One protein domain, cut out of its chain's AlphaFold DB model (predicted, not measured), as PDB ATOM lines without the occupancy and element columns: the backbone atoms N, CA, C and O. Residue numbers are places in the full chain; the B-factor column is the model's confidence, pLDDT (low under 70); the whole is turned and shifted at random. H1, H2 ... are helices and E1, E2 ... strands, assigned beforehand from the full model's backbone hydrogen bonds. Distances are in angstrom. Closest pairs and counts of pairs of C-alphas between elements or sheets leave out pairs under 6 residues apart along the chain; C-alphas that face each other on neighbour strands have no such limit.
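Overview. This is residues 340 to 461 of the 589 residues of the protein "Beta-3-deoxy-D-manno-oct-2-ulosonic acid transferase" of Paracoccus sp (UniProt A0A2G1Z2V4). A twisted sheet of five short strands, with H1 and H2 on one face, makes a body from which H3 and H4 swing away as an arm beyond the edge strand E5. The residues after H4, 454 to 461, fold back toward the loop of residues 394 to 410. The printed part has 122 residues, with four named helices and five named strands in the order E1 H1 E2 E3 H2 E4 E5 H3 H4; the sheet is mixed, in the order E2 E1 E3 E4 E5. The class is mixed, helices and strands, with under half of the residues in named elements. The whole is compact, with a radius of gyration of the C-alphas of 15.7 A and spans of 44 by 33 by 31 A.

Arrangement. Begin at E1, residues 342 to 344, an inner strand parallel to the edge strand E2, residues 365 to 367; N 343 and O 365 are 2.8 A apart, within hydrogen-bond range. E3, residues 376 to 378, is parallel to E1, with N 344 and O 376 at 2.8 A. E4, residues 389 to 393, is parallel to E3, with N 391 and O 377 at 2.8 A. E5, residues 411 to 414, is antiparallel to E4 at 154 degrees, a hairpin, with N 390 and O 414 at 2.7 A. The sheet is only just strongly twisted, its C-alphas up to 4.4 A off the best plane. H1, residues 348 to 357, and H2, residues 379 to 384, lie on the same face. E1, H1, E2 and E3, H2, E4 are strand-helix-strand units, two parallel neighbour strands with a helix between, each with a right-handed crossover. H1 has a height over the sheet of 5.5 A and is over none of the strands; H2 has 7.8 A. H3, residues 427 to 434, only grazes the sheet with residues 427 to 428, and H4, residues 440 to 453, is not on it. H3 and H4 are apart. In H3 and H4 every O i to N i+4 pair is within hydrogen-bond range; H1 has 4 of 6, and H2 0 of 2 beside 1 of 3 O i to N i+3 pairs.

Along the chain. Find C-alpha 342 at (-0.217, 52.508, 10.380), where E1 begins; E1 is 6.7 A long, E2 and E3 6.8 A each, E4 13.2 A and E5 9.8 A. H1 is 15.2 A, H2 10.4 A and H3 10.3 A. H4 runs 19.6 A from C-alpha 440 at (-7.099, 25.389, -3.204) to C-alpha 453 at (1.899, 28.852, -20.254).

Size, cuts and confidence. Look from Ser 371 to Ala 453, whose C-alphas, 45.2 A apart, are the two farthest apart. The printed part has no cut. The links E4 to E5 and E5 to H3 are long. Residues 437 to 443, of which 440 to 443 belong to H4, stand free. Mean pLDDT of the printed part is 90.6; residue 402 is under 70.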
ATOM      1  N   GLY A 340      -7.794  49.196  10.175       94.81
ATOM      2  CA  GLY A 340      -6.893  50.154   9.555       94.81
ATOM      3  C   GLY A 340      -5.424  49.866   9.855       94.81
ATOM      4  O   GLY A 340      -5.075  49.089  10.742       94.81
ATOM      5  N   HIS A 341      -4.545  50.535   9.109       97.44
ATOM      6  CA  HIS A 341      -3.106  50.334   9.231       97.44
ATOM      7  C   HIS A 341      -2.343  51.630   9.474       97.44
ATOM      8  O   HIS A 341      -2.650  52.682   8.903       97.44
ATOM      9  N   VAL A 342      -1.294  51.520  10.289       98.06
ATOM     10  CA  VAL A 342      -0.217  52.508  10.380       98.06
ATOM     11  C   VAL A 342       1.048  51.862   9.827       98.06
ATOM     12  O   VAL A 342       1.515  50.852  10.351       98.06
ATOM     13  N   ALA A 343       1.583  52.435   8.753       98.12
ATOM     14  CA  ALA A 343       2.716  51.909   8.010       98.12
ATOM     15  C   ALA A 343       4.000  52.714   8.272       98.12
ATOM     16  O   ALA A 343       4.052  53.928   8.045       98.12
ATOM     17  N   TYR A 344       5.051  52.018   8.699       98.00
ATOM     18  CA  TYR A 344       6.378  52.547   9.002       98.00
ATOM     19  C   TYR A 344       7.411  52.133   7.944       98.00
ATOM     20  O   TYR A 344       7.324  51.070   7.325       98.00
ATOM     21  N   GLY A 345       8.415  52.984   7.712       95.44
ATOM     22  CA  GLY A 345       9.541  52.668   6.822       95.44
ATOM     23  C   GLY A 345       9.218  52.686   5.319       95.44
ATOM     24  O   GLY A 345      10.077  52.351   4.503       95.44
ATOM     25  N   MET A 346       8.014  53.118   4.929       94.75
ATOM     26  CA  MET A 346       7.578  53.189   3.530       94.75
ATOM     27  C   MET A 346       8.117  54.451   2.839       94.75
ATOM     28  O   MET A 346       7.698  55.571   3.156       94.75
ATOM     29  N   ARG A 347       9.013  54.283   1.852       91.94
ATOM     30  CA  ARG A 347       9.463  55.385   0.973       91.94
ATOM     31  C   ARG A 347       8.264  56.025   0.258       91.94
ATOM     32  O   ARG A 347       7.296  55.332  -0.042       91.94
ATOM     33  N   LEU A 348       8.341  57.324  -0.058       93.31
ATOM     34  CA  LEU A 348       7.222  58.091  -0.637       93.31
ATOM     35  C   LEU A 348       6.606  57.428  -1.876       93.31
ATOM     36  O   LEU A 348       5.392  57.253  -1.924       93.31
ATOM     37  N   TRP A 349       7.434  56.974  -2.820       91.44
ATOM     38  CA  TRP A 349       6.967  56.305  -4.040       91.44
ATOM     39  C   TRP A 349       6.209  54.995  -3.767       91.44
ATOM     40  O   TRP A 349       5.355  54.602  -4.558       91.44
ATOM     41  N   LYS A 350       6.465  54.335  -2.624       91.06
ATOM     42  CA  LYS A 350       5.781  53.094  -2.237       91.06
ATOM     43  C   LYS A 350       4.380  53.321  -1.696       91.06
ATOM     44  O   LYS A 350       3.522  52.449  -1.802       91.06
ATOM     45  N   ARG A 351       4.125  54.504  -1.130       94.81
ATOM     46  CA  ARG A 351       2.880  54.796  -0.407       94.81
ATOM     47  C   ARG A 351       1.640  54.571  -1.267       94.81
ATOM     48  O   ARG A 351       0.663  54.034  -0.767       94.81
ATOM     49  N   ALA A 352       1.692  54.899  -2.558       93.75
ATOM     50  CA  ALA A 352       0.550  54.736  -3.454       93.75
ATOM     51  C   ALA A 352       0.101  53.271  -3.598       93.75
ATOM     52  O   ALA A 352      -1.084  52.979  -3.449       93.75
ATOM     53  N   PHE A 353       1.021  52.339  -3.868       93.06
ATOM     54  CA  PHE A 353       0.647  50.929  -4.012       93.06
ATOM     55  C   PHE A 353       0.395  50.252  -2.660       93.06
ATOM     56  O   PHE A 353      -0.470  49.388  -2.585       93.06
ATOM     57  N   ILE A 354       1.061  50.689  -1.583       95.56
ATOM     58  CA  ILE A 354       0.761  50.231  -0.217       95.56
ATOM     59  C   ILE A 354      -0.674  50.606   0.166       95.56
ATOM     60  O   ILE A 354      -1.434  49.745   0.594       95.56
ATOM     61  N   SER A 355      -1.089  51.854  -0.074       95.31
ATOM     62  CA  SER A 355      -2.473  52.285   0.160       95.31
ATOM     63  C   SER A 355      -3.488  51.536  -0.701       95.31
ATOM     64  O   SER A 355      -4.628  51.381  -0.289       95.31
ATOM     65  N   ARG A 356      -3.110  51.074  -1.899       92.00
ATOM     66  CA  ARG A 356      -3.994  50.248  -2.735       92.00
ATOM     67  C   ARG A 356      -4.113  48.811  -2.230       92.00
ATOM     68  O   ARG A 356      -5.155  48.206  -2.445       92.00
ATOM     69  N   ALA A 357      -3.054  48.273  -1.632       92.56
ATOM     70  CA  ALA A 357      -3.000  46.887  -1.183       92.56
ATOM     71  C   ALA A 357      -3.610  46.673   0.209       92.56
ATOM     72  O   ALA A 357      -4.226  45.638   0.421       92.56
ATOM     73  N   PHE A 358      -3.448  47.644   1.112       95.00
ATOM     74  CA  PHE A 358      -3.842  47.553   2.528       95.00
ATOM     75  C   PHE A 358      -4.828  48.658   2.946       95.00
ATOM     76  O   PHE A 358      -4.949  49.003   4.118       95.00
ATOM     77  N   GLY A 359      -5.441  49.342   1.979       92.75
ATOM     78  CA  GLY A 359      -6.341  50.469   2.233       92.75
ATOM     79  C   GLY A 359      -7.810  50.150   2.001       92.75
ATOM     80  O   GLY A 359      -8.565  51.067   1.673       92.75
ATOM     81  N   ASP A 360      -8.212  48.877   2.067       89.81
ATOM     82  CA  ASP A 360      -9.521  48.449   1.579       89.81
ATOM     83  C   ASP A 360     -10.683  48.938   2.456       89.81
ATOM     84  O   ASP A 360     -11.622  49.587   1.982       89.81
ATOM     85  N   ALA A 361     -10.615  48.641   3.756       89.06
ATOM     86  CA  ALA A 361     -11.624  49.073   4.718       89.06
ATOM     87  C   ALA A 361     -11.377  50.516   5.190       89.06
ATOM     88  O   ALA A 361     -12.309  51.324   5.232       89.06
ATOM     89  N   HIS A 362     -10.119  50.849   5.492       93.31
ATOM     90  CA  HIS A 362      -9.693  52.167   5.960       93.31
ATOM     91  C   HIS A 362      -8.420  52.626   5.241       93.31
ATOM     92  O   HIS A 362      -7.554  51.802   4.962       93.31
ATOM     93  N   PRO A 363      -8.244  53.938   4.985       94.81
ATOM     94  CA  PRO A 363      -7.006  54.451   4.406       94.81
ATOM     95  C   PRO A 363      -5.778  54.133   5.271       94.81
ATOM     96  O   PRO A 363      -5.802  54.318   6.490       94.81
ATOM     97  N   VAL A 364      -4.678  53.733   4.629       97.50
ATOM     98  CA  VAL A 364      -3.391  53.523   5.307       97.50
ATOM     99  C   VAL A 364      -2.826  54.861   5.783       97.50
ATOM    100  O   VAL A 364      -2.671  55.802   5.000       97.50
ATOM    101  N   ARG A 365      -2.467  54.940   7.066       97.88
ATOM    102  CA  ARG A 365      -1.716  56.065   7.637       97.88
ATOM    103  C   ARG A 365      -0.225  55.756   7.575       97.88
ATOM    104  O   ARG A 365       0.177  54.635   7.849       97.88
ATOM    105  N   PHE A 366       0.610  56.740   7.255       98.19
ATOM    106  CA  PHE A 366       2.064  56.558   7.186       98.19
ATOM    107  C   PHE A 366       2.760  57.339   8.296       98.19
ATOM    108  O   PHE A 366       2.424  58.497   8.529       98.19
ATOM    109  N   THR A 367       3.762  56.732   8.929       97.31
ATOM    110  CA  THR A 367       4.571  57.361   9.981       97.31
ATOM    111  C   THR A 367       6.065  57.202   9.700       97.31
ATOM    112  O   THR A 367       6.509  56.208   9.119       97.31
ATOM    113  N   ALA A 368       6.846  58.208  10.099       94.38
ATOM    114  CA  ALA A 368       8.307  58.143  10.132       94.38
ATOM    115  C   ALA A 368       8.844  57.722  11.511       94.38
ATOM    116  O   ALA A 368      10.025  57.409  11.623       94.38
ATOM    117  N   THR A 369       7.983  57.693  12.530       95.69
ATOM    118  CA  THR A 369       8.338  57.363  13.913       95.69
ATOM    119  C   THR A 369       7.843  55.955  14.236       95.69
ATOM    120  O   THR A 369       6.654  55.687  14.019       95.69
ATOM    121  N   PRO A 370       8.712  55.052  14.724       96.38
ATOM    122  CA  PRO A 370       8.276  53.745  15.194       96.38
ATOM    123  C   PRO A 370       7.409  53.910  16.447       96.38
ATOM    124  O   PRO A 370       7.702  54.742  17.306       96.38
ATOM    125  N   SER A 371       6.327  53.143  16.554       96.62
ATOM    126  CA  SER A 371       5.451  53.171  17.726       96.62
ATOM    127  C   SER A 371       4.659  51.864  17.861       96.62
ATOM    128  O   SER A 371       4.537  51.139  16.874       96.62
ATOM    129  N   PRO A 372       4.072  51.569  19.039       96.56
ATOM    130  CA  PRO A 372       3.226  50.385  19.244       96.56
ATOM    131  C   PRO A 372       1.951  50.337  18.387       96.56
ATOM    132  O   PRO A 372       1.265  49.325  18.352       96.56
ATOM    133  N   GLN A 373       1.584  51.446  17.738       96.06
ATOM    134  CA  GLN A 373       0.417  51.520  16.851       96.06
ATOM    135  C   GLN A 373       0.749  51.120  15.409       96.06
ATOM    136  O   GLN A 373      -0.157  51.065  14.578       96.06
ATOM    137  N   VAL A 374       2.030  50.910  15.084       97.81
ATOM    138  CA  VAL A 374       2.461  50.484  13.752       97.81
ATOM    139  C   VAL A 374       2.030  49.043  13.521       97.81
ATOM    140  O   VAL A 374       2.390  48.142  14.263       97.81
ATOM    141  N   THR A 375       1.286  48.814  12.447       97.31
ATOM    142  CA  THR A 375       0.816  47.473  12.072       97.31
ATOM    143  C   THR A 375       1.564  46.920  10.866       97.31
ATOM    144  O   THR A 375       1.584  45.714  10.667       97.31
ATOM    145  N   LEU A 376       2.169  47.791  10.048       97.56
ATOM    146  CA  LEU A 376       2.928  47.417   8.853       97.56
ATOM    147  C   LEU A 376       4.313  48.073   8.884       97.56
ATOM    148  O   LEU A 376       4.420  49.293   9.002       97.56
ATOM    149  N   GLY A 377       5.379  47.300   8.707       97.00
ATOM    150  CA  GLY A 377       6.743  47.806   8.550       97.00
ATOM    151  C   GLY A 377       7.338  47.340   7.228       97.00
ATOM    152  O   GLY A 377       7.284  46.154   6.926       97.00
ATOM    153  N   TRP A 378       7.931  48.234   6.428       95.69
ATOM    154  CA  TRP A 378       8.721  47.774   5.275       95.69
ATOM    155  C   TRP A 378       9.850  46.863   5.773       95.69
ATOM    156  O   TRP A 378      10.599  47.285   6.655       95.69
ATOM    157  N   ALA A 379       9.988  45.652   5.227       91.56
ATOM    158  CA  ALA A 379      10.776  44.580   5.843       91.56
ATOM    159  C   ALA A 379      12.217  44.999   6.180       91.56
ATOM    160  O   ALA A 379      12.661  44.802   7.309       91.56
ATOM    161  N   GLY A 380      12.895  45.712   5.271       86.94
ATOM    162  CA  GLY A 380      14.253  46.240   5.491       86.94
ATOM    163  C   GLY A 380      14.390  47.365   6.534       86.94
ATOM    164  O   GLY A 380      15.474  47.919   6.683       86.94
ATOM    165  N   ARG A 381      13.305  47.771   7.204       88.94
ATOM    166  CA  ARG A 381      13.288  48.744   8.315       88.94
ATOM    167  C   ARG A 381      12.441  48.277   9.504       88.94
ATOM    168  O   ARG A 381      12.281  49.028  10.460       88.94
ATOM    169  N   ALA A 382      11.863  47.079   9.451       90.44
ATOM    170  CA  ALA A 382      10.855  46.644  10.414       90.44
ATOM    171  C   ALA A 382      11.425  46.275  11.799       90.44
ATOM    172  O   ALA A 382      10.658  46.062  12.729       90.44
ATOM    173  N   ASP A 383      12.748  46.270  11.981       90.38
ATOM    174  CA  ASP A 383      13.386  45.918  13.259       90.38
ATOM    175  C   ASP A 383      13.065  46.907  14.392       90.38
ATOM    176  O   ASP A 383      13.072  46.533  15.560       90.38
ATOM    177  N   HIS A 384      12.693  48.147  14.059       93.31
ATOM    178  CA  HIS A 384      12.216  49.135  15.035       93.31
ATOM    179  C   HIS A 384      10.751  48.930  15.460       93.31
ATOM    180  O   HIS A 384      10.275  49.600  16.375       93.31
ATOM    181  N   VAL A 385      10.018  48.045  14.782       95.62
ATOM    182  CA  VAL A 385       8.595  47.747  15.010       95.62
ATOM    183  C   VAL A 385       8.362  46.231  14.927       95.62
ATOM    184  O   VAL A 385       7.613  45.766  14.074       95.62
ATOM    185  N   PRO A 386       8.990  45.425  15.804       93.12
ATOM    186  CA  PRO A 386       9.017  43.964  15.668       93.12
ATOM    187  C   PRO A 386       7.644  43.282  15.795       93.12
ATOM    188  O   PRO A 386       7.516  42.126  15.416       93.12
ATOM    189  N   HIS A 387       6.632  43.983  16.318       94.44
ATOM    190  CA  HIS A 387       5.239  43.526  16.406       94.44
ATOM    191  C   HIS A 387       4.440  43.752  15.110       94.44
ATOM    192  O   HIS A 387       3.353  43.204  14.957       94.44
ATOM    193  N   ALA A 388       4.934  44.603  14.208       96.12
ATOM    194  CA  ALA A 388       4.266  44.933  12.958       96.12
ATOM    195  C   ALA A 388       4.552  43.871  11.894       96.12
ATOM    196  O   ALA A 388       5.662  43.342  11.811       96.12
ATOM    197  N   SER A 389       3.590  43.627  11.001       95.94
ATOM    198  CA  SER A 389       3.821  42.744   9.860       95.94
ATOM    199  C   SER A 389       4.883  43.331   8.929       95.94
ATOM    200  O   SER A 389       4.825  44.505   8.543       95.94
ATOM    201  N   ARG A 390       5.848  42.502   8.533       96.06
ATOM    202  CA  ARG A 390       6.913  42.832   7.587       96.06
ATOM    203  C   ARG A 390       6.364  42.788   6.169       96.06
ATOM    204  O   ARG A 390       5.891  41.751   5.712       96.06
ATOM    205  N   VAL A 391       6.431  43.921   5.478       95.62
ATOM    206  CA  VAL A 391       5.937  44.084   4.108       95.62
ATOM    207  C   VAL A 391       7.088  44.053   3.110       95.62
ATOM    208  O   VAL A 391       8.055  44.801   3.265       95.62
ATOM    209  N   GLU A 392       6.940  43.240   2.067       92.50
ATOM    210  CA  GLU A 392       7.912  43.055   0.983       92.50
ATOM    211  C   GLU A 392       7.205  42.868  -0.370       92.50
ATOM    212  O   GLU A 392       5.993  42.637  -0.439       92.50
ATOM    213  N   ASP A 393       7.969  42.960  -1.458       89.62
ATOM    214  CA  ASP A 393       7.511  42.578  -2.793       89.62
ATOM    215  C   ASP A 393       7.116  41.085  -2.857       89.62
ATOM    216  O   ASP A 393       7.787  40.213  -2.306       89.62
ATOM    217  N   GLY A 394       6.028  40.776  -3.567       89.00
ATOM    218  CA  GLY A 394       5.591  39.399  -3.797       89.00
ATOM    219  C   GLY A 394       6.350  38.677  -4.917       89.00
ATOM    220  O   GLY A 394       7.133  39.265  -5.667       89.00
ATOM    221  N   PHE A 395       6.093  37.370  -5.045       88.38
ATOM    222  CA  PHE A 395       6.773  36.492  -6.007       88.38
ATOM    223  C   PHE A 395       6.447  36.812  -7.473       88.38
ATOM    224  O   PHE A 395       7.327  36.723  -8.326       88.38
ATOM    225  N   LEU A 396       5.211  37.234  -7.766       86.25
ATOM    226  CA  LEU A 396       4.839  37.789  -9.070       86.25
ATOM    227  C   LEU A 396       4.805  39.311  -8.956       86.25
ATOM    228  O   LEU A 396       3.855  39.884  -8.412       86.25
ATOM    229  N   ARG A 397       5.865  39.969  -9.422       86.25
ATOM    230  CA  ARG A 397       6.117  41.363  -9.070       86.25
ATOM    231  C   ARG A 397       5.694  42.334 -10.159       86.25
ATOM    232  O   ARG A 397       4.822  43.141  -9.900       86.25
ATOM    233  N   SER A 398       6.297  42.339 -11.338       85.31
ATOM    234  CA  SER A 398       6.068  43.434 -12.297       85.31
ATOM    235  C   SER A 398       6.547  43.087 -13.699       85.31
ATOM    236  O   SER A 398       7.236  42.090 -13.877       85.31
ATOM    237  N   ARG A 399       6.213  43.933 -14.682       83.69
ATOM    238  CA  ARG A 399       6.933  44.030 -15.959       83.69
ATOM    239  C   ARG A 399       7.967  45.152 -15.837       83.69
ATOM    240  O   ARG A 399       7.623  46.323 -15.978       83.69
ATOM    241  N   GLY A 400       9.194  44.803 -15.465       79.69
ATOM    242  CA  GLY A 400      10.273  45.738 -15.132       79.69
ATOM    243  C   GLY A 400      10.763  45.628 -13.684       79.69
ATOM    244  O   GLY A 400      10.197  44.894 -12.871       79.69
ATOM    245  N   LEU A 401      11.825  46.372 -13.362       76.50
ATOM    246  CA  LEU A 401      12.591  46.236 -12.117       76.50
ATOM    247  C   LEU A 401      12.113  47.164 -10.996       76.50
ATOM    248  O   LEU A 401      11.652  48.281 -11.225       76.50
ATOM    249  N   GLY A 402      12.281  46.715  -9.751       67.75
ATOM    250  CA  GLY A 402      11.953  47.521  -8.574       67.75
ATOM    251  C   GLY A 402      12.899  48.690  -8.350       67.75
ATOM    252  O   GLY A 402      12.457  49.763  -7.937       67.75
ATOM    253  N   ALA A 403      14.176  48.510  -8.688       70.50
ATOM    254  CA  ALA A 403      15.167  49.579  -8.665       70.50
ATOM    255  C   ALA A 403      14.825  50.713  -9.656       70.50
ATOM    256  O   ALA A 403      15.155  51.866  -9.395       70.50
ATOM    257  N   ALA A 404      14.062  50.414 -10.715       72.44
ATOM    258  CA  ALA A 404      13.515  51.390 -11.661       72.44
ATOM    259  C   ALA A 404      12.175  52.017 -11.208       72.44
ATOM    260  O   ALA A 404      11.482  52.645 -12.004       72.44
ATOM    261  N   LEU A 405      11.792  51.847  -9.935       80.44
ATOM    262  CA  LEU A 405      10.548  52.354  -9.338       80.44
ATOM    263  C   LEU A 405       9.259  51.785  -9.959       80.44
ATOM    264  O   LEU A 405       8.177  52.346  -9.765       80.44
ATOM    265  N   THR A 406       9.336  50.637 -10.639       78.56
ATOM    266  CA  THR A 406       8.145  49.942 -11.140       78.56
ATOM    267  C   THR A 406       7.347  49.360  -9.966       78.56
ATOM    268  O   THR A 406       7.899  48.561  -9.189       78.56
ATOM    269  N   PRO A 407       6.057  49.725  -9.815       82.62
ATOM    270  CA  PRO A 407       5.231  49.261  -8.708       82.62
ATOM    271  C   PRO A 407       4.972  47.748  -8.806       82.62
ATOM    272  O   PRO A 407       4.799  47.228  -9.913       82.62
ATOM    273  N   PRO A 408       4.925  47.038  -7.670       87.06
ATOM    274  CA  PRO A 408       4.627  45.616  -7.656       87.06
ATOM    275  C   PRO A 408       3.127  45.339  -7.874       87.06
ATOM    276  O   PRO A 408       2.259  46.129  -7.500       87.06
ATOM    277  N   LEU A 409       2.834  44.180  -8.461       88.06
ATOM    278  CA  LEU A 409       1.514  43.589  -8.687       88.06
ATOM    279  C   LEU A 409       1.050  42.766  -7.482       88.06
ATOM    280  O   LEU A 409      -0.151  42.599  -7.284       88.06
ATOM    281  N   SER A 410       1.988  42.248  -6.688       90.12
ATOM    282  CA  SER A 410       1.707  41.519  -5.456       90.12
ATOM    283  C   SER A 410       2.685  41.904  -4.351       90.12
ATOM    284  O   SER A 410       3.815  42.316  -4.618       90.12
ATOM    285  N   LEU A 411       2.228  41.778  -3.108       92.62
ATOM    286  CA  LEU A 411       2.986  42.064  -1.895       92.62
ATOM    287  C   LEU A 411       2.847  40.896  -0.922       92.62
ATOM    288  O   LEU A 411       1.840  40.182  -0.940       92.62
ATOM    289  N   VAL A 412       3.836  40.754  -0.052       93.38
ATOM    290  CA  VAL A 412       3.784  39.897   1.133       93.38
ATOM    291  C   VAL A 412       3.656  40.795   2.357       93.38
ATOM    292  O   VAL A 412       4.331  41.818   2.434       93.38
ATOM    293  N   ALA A 413       2.791  40.419   3.297       94.12
ATOM    294  CA  ALA A 413       2.757  40.957   4.651       94.12
ATOM    295  C   ALA A 413       2.832  39.775   5.620       94.12
ATOM    296  O   ALA A 413       1.903  38.967   5.674       94.12
ATOM    297  N   ASP A 414       3.955  39.657   6.321       94.69
ATOM    298  CA  ASP A 414       4.254  38.535   7.208       94.69
ATOM    299  C   ASP A 414       4.363  39.018   8.655       94.69
ATOM    300  O   ASP A 414       5.170  39.890   8.968       94.69
ATOM    301  N   ASP A 415       3.514  38.503   9.531       92.94
ATOM    302  CA  ASP A 415       3.469  38.830  10.959       92.94
ATOM    303  C   ASP A 415       4.299  37.878  11.836       92.94
ATOM    304  O   ASP A 415       4.349  38.078  13.045       92.94
ATOM    305  N   LEU A 416       4.956  36.870  11.253       93.12
ATOM    306  CA  LEU A 416       5.859  35.960  11.964       93.12
ATOM    307  C   LEU A 416       7.319  36.287  11.635       93.12
ATOM    308  O   LEU A 416       8.112  36.652  12.507       93.12
ATOM    309  N   GLY A 417       7.661  36.227  10.352       89.62
ATOM    310  CA  GLY A 417       9.024  36.360   9.863       89.62
ATOM    311  C   GLY A 417       9.055  36.402   8.347       89.62
ATOM    312  O   GLY A 417       8.295  35.711   7.688       89.62
ATOM    313  N   ILE A 418       9.895  37.246   7.754       90.56
ATOM    314  CA  ILE A 418       9.897  37.383   6.296       90.56
ATOM    315  C   ILE A 418      10.597  36.178   5.648       90.56
ATOM    316  O   ILE A 418      11.657  35.770   6.101       90.56
ATOM    317  N   TYR A 419      10.027  35.635   4.570       90.12
ATOM    318  CA  TYR A 419      10.395  34.338   3.971       90.12
ATOM    319  C   TYR A 419      11.871  34.142   3.566       90.12
ATOM    320  O   TYR A 419      12.270  33.027   3.253       90.12
ATOM    321  N   TYR A 420      12.663  35.211   3.476       87.12
ATOM    322  CA  TYR A 420      14.086  35.141   3.131       87.12
ATOM    323  C   TYR A 420      15.014  35.136   4.354       87.12
ATOM    324  O   TYR A 420      16.228  35.053   4.184       87.12
ATOM    325  N   ASP A 421      14.469  35.296   5.562       88.31
ATOM    326  CA  ASP A 421      15.194  35.223   6.830       88.31
ATOM    327  C   ASP A 421      14.952  33.843   7.466       88.31
ATOM    328  O   ASP A 421      13.934  33.666   8.135       88.31
ATOM    329  N   PRO A 422      15.861  32.866   7.289       88.00
ATOM    330  CA  PRO A 422      15.676  31.516   7.820       88.00
ATOM    331  C   PRO A 422      15.905  31.423   9.337       88.00
ATOM    332  O   PRO A 422      15.810  30.338   9.905       88.00
ATOM    333  N   THR A 423      16.243  32.525  10.022       87.12
ATOM    334  CA  THR A 423      16.511  32.512  11.473       87.12
ATOM    335  C   THR A 423      15.244  32.409  12.323       87.12
ATOM    336  O   THR A 423      15.320  32.232  13.541       87.12
ATOM    337  N   ARG A 424      14.073  32.533  11.695       88.44
ATOM    338  CA  ARG A 424      12.760  32.472  12.331       88.44
ATOM    339  C   ARG A 424      11.739  31.896  11.357       88.44
ATOM    340  O   ARG A 424      11.879  32.049  10.151       88.44
ATOM    341  N   GLU A 425      10.683  31.310  11.899       94.00
ATOM    342  CA  GLU A 425       9.561  30.820  11.099       94.00
ATOM    343  C   GLU A 425       8.824  31.977  10.399       94.00
ATOM    344  O   GLU A 425       8.543  33.020  11.001       94.00
ATOM    345  N   SER A 426       8.464  31.761   9.136       94.38
ATOM    346  CA  SER A 426       7.646  32.648   8.313       94.38
ATOM    347  C   SER A 426       6.205  32.159   8.164       94.38
ATOM    348  O   SER A 426       5.894  30.965   8.244       94.38
ATOM    349  N   ARG A 427       5.281  33.075   7.851       93.25
ATOM    350  CA  ARG A 427       3.903  32.701   7.498       93.25
ATOM    351  C   ARG A 427       3.857  31.861   6.226       93.25
ATOM    352  O   ARG A 427       2.957  31.034   6.092       93.25
ATOM    353  N   LEU A 428       4.803  32.044   5.303       92.94
ATOM    354  CA  LEU A 428       4.908  31.201   4.112       92.94
ATOM    355  C   LEU A 428       5.157  29.731   4.481       92.94
ATOM    356  O   LEU A 428       4.476  28.861   3.942       92.94
ATOM    357  N   GLU A 429       6.061  29.453   5.421       94.38
ATOM    358  CA  GLU A 429       6.324  28.086   5.898       94.38
ATOM    359  C   GLU A 429       5.084  27.470   6.545       94.38
ATOM    360  O   GLU A 429       4.710  26.348   6.202       94.38
ATOM    361  N   ARG A 430       4.362  28.231   7.379       94.75
ATOM    362  CA  ARG A 430       3.082  27.765   7.938       94.75
ATOM    363  C   ARG A 430       2.039  27.471   6.869       94.75
ATOM    364  O   ARG A 430       1.304  26.498   6.996       94.75
ATOM    365  N   LEU A 431       1.959  28.290   5.819       91.69
ATOM    366  CA  LEU A 431       1.039  28.057   4.702       91.69
ATOM    367  C   LEU A 431       1.404  26.792   3.915       91.69
ATOM    368  O   LEU A 431       0.507  26.069   3.492       91.69
ATOM    369  N   ILE A 432       2.698  26.519   3.725       92.81
ATOM    370  CA  ILE A 432       3.169  25.290   3.075       92.81
ATOM    371  C   ILE A 432       2.831  24.074   3.946       92.81
ATOM    372  O   ILE A 432       2.259  23.112   3.439       92.81
ATOM    373  N   ALA A 433       3.120  24.137   5.249       95.06
ATOM    374  CA  ALA A 433       2.864  23.047   6.190       95.06
ATOM    375  C   ALA A 433       1.365  22.751   6.376       95.06
ATOM    376  O   ALA A 433       0.975  21.590   6.477       95.06
ATOM    377  N   ALA A 434       0.518  23.786   6.393       92.94
ATOM    378  CA  ALA A 434      -0.933  23.636   6.515       92.94
ATOM    379  C   ALA A 434      -1.597  23.078   5.242       92.94
ATOM    380  O   ALA A 434      -2.701  22.537   5.309       92.94
ATOM    381  N   GLY A 435      -0.941  23.218   4.087       91.69
ATOM    382  CA  GLY A 435      -1.512  22.872   2.793       91.69
ATOM    383  C   GLY A 435      -2.554  23.884   2.289       91.69
ATOM    384  O   GLY A 435      -2.896  24.866   2.956       91.69
ATOM    385  N   PRO A 436      -3.050  23.700   1.053       90.25
ATOM    386  CA  PRO A 436      -4.021  24.610   0.466       90.25
ATOM    387  C   PRO A 436      -5.397  24.501   1.150       90.25
ATOM    388  O   PRO A 436      -5.808  23.406   1.532       90.25
ATOM    389  N   PRO A 437      -6.177  25.600   1.222       86.38
ATOM    390  CA  PRO A 437      -7.553  25.539   1.715       86.38
ATOM    391  C   PRO A 437      -8.434  24.684   0.783       86.38
ATOM    392  O   PRO A 437      -8.026  24.390  -0.343       86.38
ATOM    393  N   PRO A 438      -9.675  24.338   1.160       83.94
ATOM    394  CA  PRO A 438     -10.570  23.528   0.329       83.94
ATOM    395  C   PRO A 438     -10.784  24.070  -1.095       83.94
ATOM    396  O   PRO A 438     -11.152  25.230  -1.325       83.94
ATOM    397  N   GLY A 439     -10.525  23.209  -2.086       81.81
ATOM    398  CA  GLY A 439     -10.481  23.559  -3.516       81.81
ATOM    399  C   GLY A 439      -9.219  24.326  -3.952       81.81
ATOM    400  O   GLY A 439      -9.051  24.640  -5.133       81.81
ATOM    401  N   GLY A 440      -8.322  24.622  -3.014       86.88
ATOM    402  CA  GLY A 440      -7.099  25.389  -3.204       86.88
ATOM    403  C   GLY A 440      -6.013  24.631  -3.958       86.88
ATOM    404  O   GLY A 440      -5.294  25.266  -4.720       86.88
ATOM    405  N   GLU A 441      -5.935  23.304  -3.838       89.69
ATOM    406  CA  GLU A 441      -4.972  22.486  -4.592       89.69
ATOM    407  C   GLU A 441      -5.239  22.563  -6.099       89.69
ATOM    408  O   GLU A 441      -4.386  22.987  -6.877       89.69
ATOM    409  N   ALA A 442      -6.480  22.283  -6.510       86.44
ATOM    410  CA  ALA A 442      -6.894  22.415  -7.904       86.44
ATOM    411  C   ALA A 442      -6.695  23.849  -8.424       86.44
ATOM    412  O   ALA A 442      -6.348  24.055  -9.588       86.44
ATOM    413  N   ARG A 443      -6.908  24.864  -7.573       87.88
ATOM    414  CA  ARG A 443      -6.615  26.262  -7.915       87.88
ATOM    415  C   ARG A 443      -5.112  26.503  -8.083       87.88
ATOM    416  O   ARG A 443      -4.744  27.186  -9.032       87.88
ATOM    417  N   ALA A 444      -4.271  25.971  -7.199       91.12
ATOM    418  CA  ALA A 444      -2.821  26.119  -7.253       91.12
ATOM    419  C   ALA A 444      -2.253  25.515  -8.542       91.12
ATOM    420  O   ALA A 444      -1.553  26.218  -9.264       91.12
ATOM    421  N   LEU A 445      -2.658  24.290  -8.898       92.94
ATOM    422  CA  LEU A 445      -2.265  23.642 -10.155       92.94
ATOM    423  C   LEU A 445      -2.658  24.485 -11.378       92.94
ATOM    424  O   LEU A 445      -1.806  24.811 -12.198       92.94
ATOM    425  N   ARG A 446      -3.905  24.978 -11.438       91.50
ATOM    426  CA  ARG A 446      -4.341  25.882 -12.523       91.50
ATOM    427  C   ARG A 446      -3.530  27.177 -12.594       91.50
ATOM    428  O   ARG A 446      -3.377  27.738 -13.676       91.50
ATOM    429  N   VAL A 447      -3.090  27.715 -11.457       91.12
ATOM    430  CA  VAL A 447      -2.253  28.922 -11.426       91.12
ATOM    431  C   VAL A 447      -0.844  28.601 -11.917       91.12
ATOM    432  O   VAL A 447      -0.336  29.360 -12.736       91.12
ATOM    433  N   ILE A 448      -0.255  27.483 -11.488       91.88
ATOM    434  CA  ILE A 448       1.052  27.008 -11.965       91.88
ATOM    435  C   ILE A 448       1.030  26.849 -13.487       91.88
ATOM    436  O   ILE A 448       1.875  27.425 -14.169       91.88
ATOM    437  N   ASP A 449       0.025  26.156 -14.025       91.56
ATOM    438  CA  ASP A 449      -0.105  25.935 -15.467       91.56
ATOM    439  C   ASP A 449      -0.223  27.253 -16.235       91.56
ATOM    440  O   ASP A 449       0.436  27.437 -17.253       91.56
ATOM    441  N   ARG A 450      -1.005  28.215 -15.726       91.50
ATOM    442  CA  ARG A 450      -1.141  29.538 -16.359       91.50
ATOM    443  C   ARG A 450       0.136  30.364 -16.291       91.50
ATOM    444  O   ARG A 450       0.453  31.031 -17.268       91.50
ATOM    445  N   VAL A 451       0.840  30.348 -15.161       89.12
ATOM    446  CA  VAL A 451       2.122  31.053 -15.000       89.12
ATOM    447  C   VAL A 451       3.137  30.508 -16.002       89.12
ATOM    448  O   VAL A 451       3.780  31.296 -16.691       89.12
ATOM    449  N   ARG A 452       3.211  29.178 -16.148       86.12
ATOM    450  CA  ARG A 452       4.089  28.511 -17.119       86.12
ATOM    451  C   ARG A 452       3.682  28.802 -18.560       86.12
ATOM    452  O   ARG A 452       4.524  29.215 -19.346       86.12
ATOM    453  N   ALA A 453       2.405  28.634 -18.899       87.12
ATOM    454  CA  ALA A 453       1.899  28.852 -20.254       87.12
ATOM    455  C   ALA A 453       2.061  30.308 -20.720       87.12
ATOM    456  O   ALA A 453       2.285  30.553 -21.900       87.12
ATOM    457  N   ALA A 454       1.969  31.271 -19.801       87.50
ATOM    458  CA  ALA A 454       2.185  32.685 -20.092       87.50
ATOM    459  C   ALA A 454       3.662  33.119 -20.003       87.50
ATOM    460  O   ALA A 454       3.943  34.294 -20.227       87.50
ATOM    461  N   GLY A 455       4.589  32.216 -19.653       84.62
ATOM    462  CA  GLY A 455       6.014  32.529 -19.509       84.62
ATOM    463  C   GLY A 455       6.303  33.596 -18.448       84.62
ATOM    464  O   GLY A 455       7.207  34.406 -18.627       84.62
ATOM    465  N   LEU A 456       5.508  33.649 -17.371       86.69
ATOM    466  CA  LEU A 456       5.636  34.706 -16.367       86.69
ATOM    467  C   LEU A 456       6.793  34.433 -15.401       86.69
ATOM    468  O   LEU A 456       6.906  33.348 -14.829       86.69
ATOM    469  N   SER A 457       7.592  35.465 -15.145       84.44
ATOM    470  CA  SER A 457       8.659  35.488 -14.141       84.44
ATOM    471  C   SER A 457       8.413  36.596 -13.108       84.44
ATOM    472  O   SER A 457       7.407  37.312 -13.153       84.44
ATOM    473  N   LYS A 458       9.329  36.777 -12.147       82.88
ATOM    474  CA  LYS A 458       9.211  37.864 -11.160       82.88
ATOM    475  C   LYS A 458       9.188  39.241 -11.840       82.88
ATOM    476  O   LYS A 458       8.384  40.086 -11.448       82.88
ATOM    477  N   TYR A 459      10.028  39.452 -12.855       80.62
ATOM    478  CA  TYR A 459      10.247  40.761 -13.484       80.62
ATOM    479  C   TYR A 459       9.732  40.874 -14.927       80.62
ATOM    480  O   TYR A 459       9.653  41.999 -15.420       80.62
ATOM    481  N   ASN A 460       9.362  39.758 -15.571       80.56
ATOM    482  CA  ASN A 460       8.770  39.695 -16.916       80.56
ATOM    483  C   ASN A 460       9.490  40.620 -17.910       80.56
ATOM    484  O   ASN A 460       8.875  41.513 -18.498       80.56
ATOM    485  N   LEU A 461      10.814  40.492 -17.978       78.00
ATOM    486  CA  LEU A 461      11.661  41.334 -18.813       78.00
ATOM    487  C   LEU A 461      11.592  40.855 -20.262       78.00
ATOM    488  O   LEU A 461      11.443  39.666 -20.529       78.00
TER     489      LEU A 461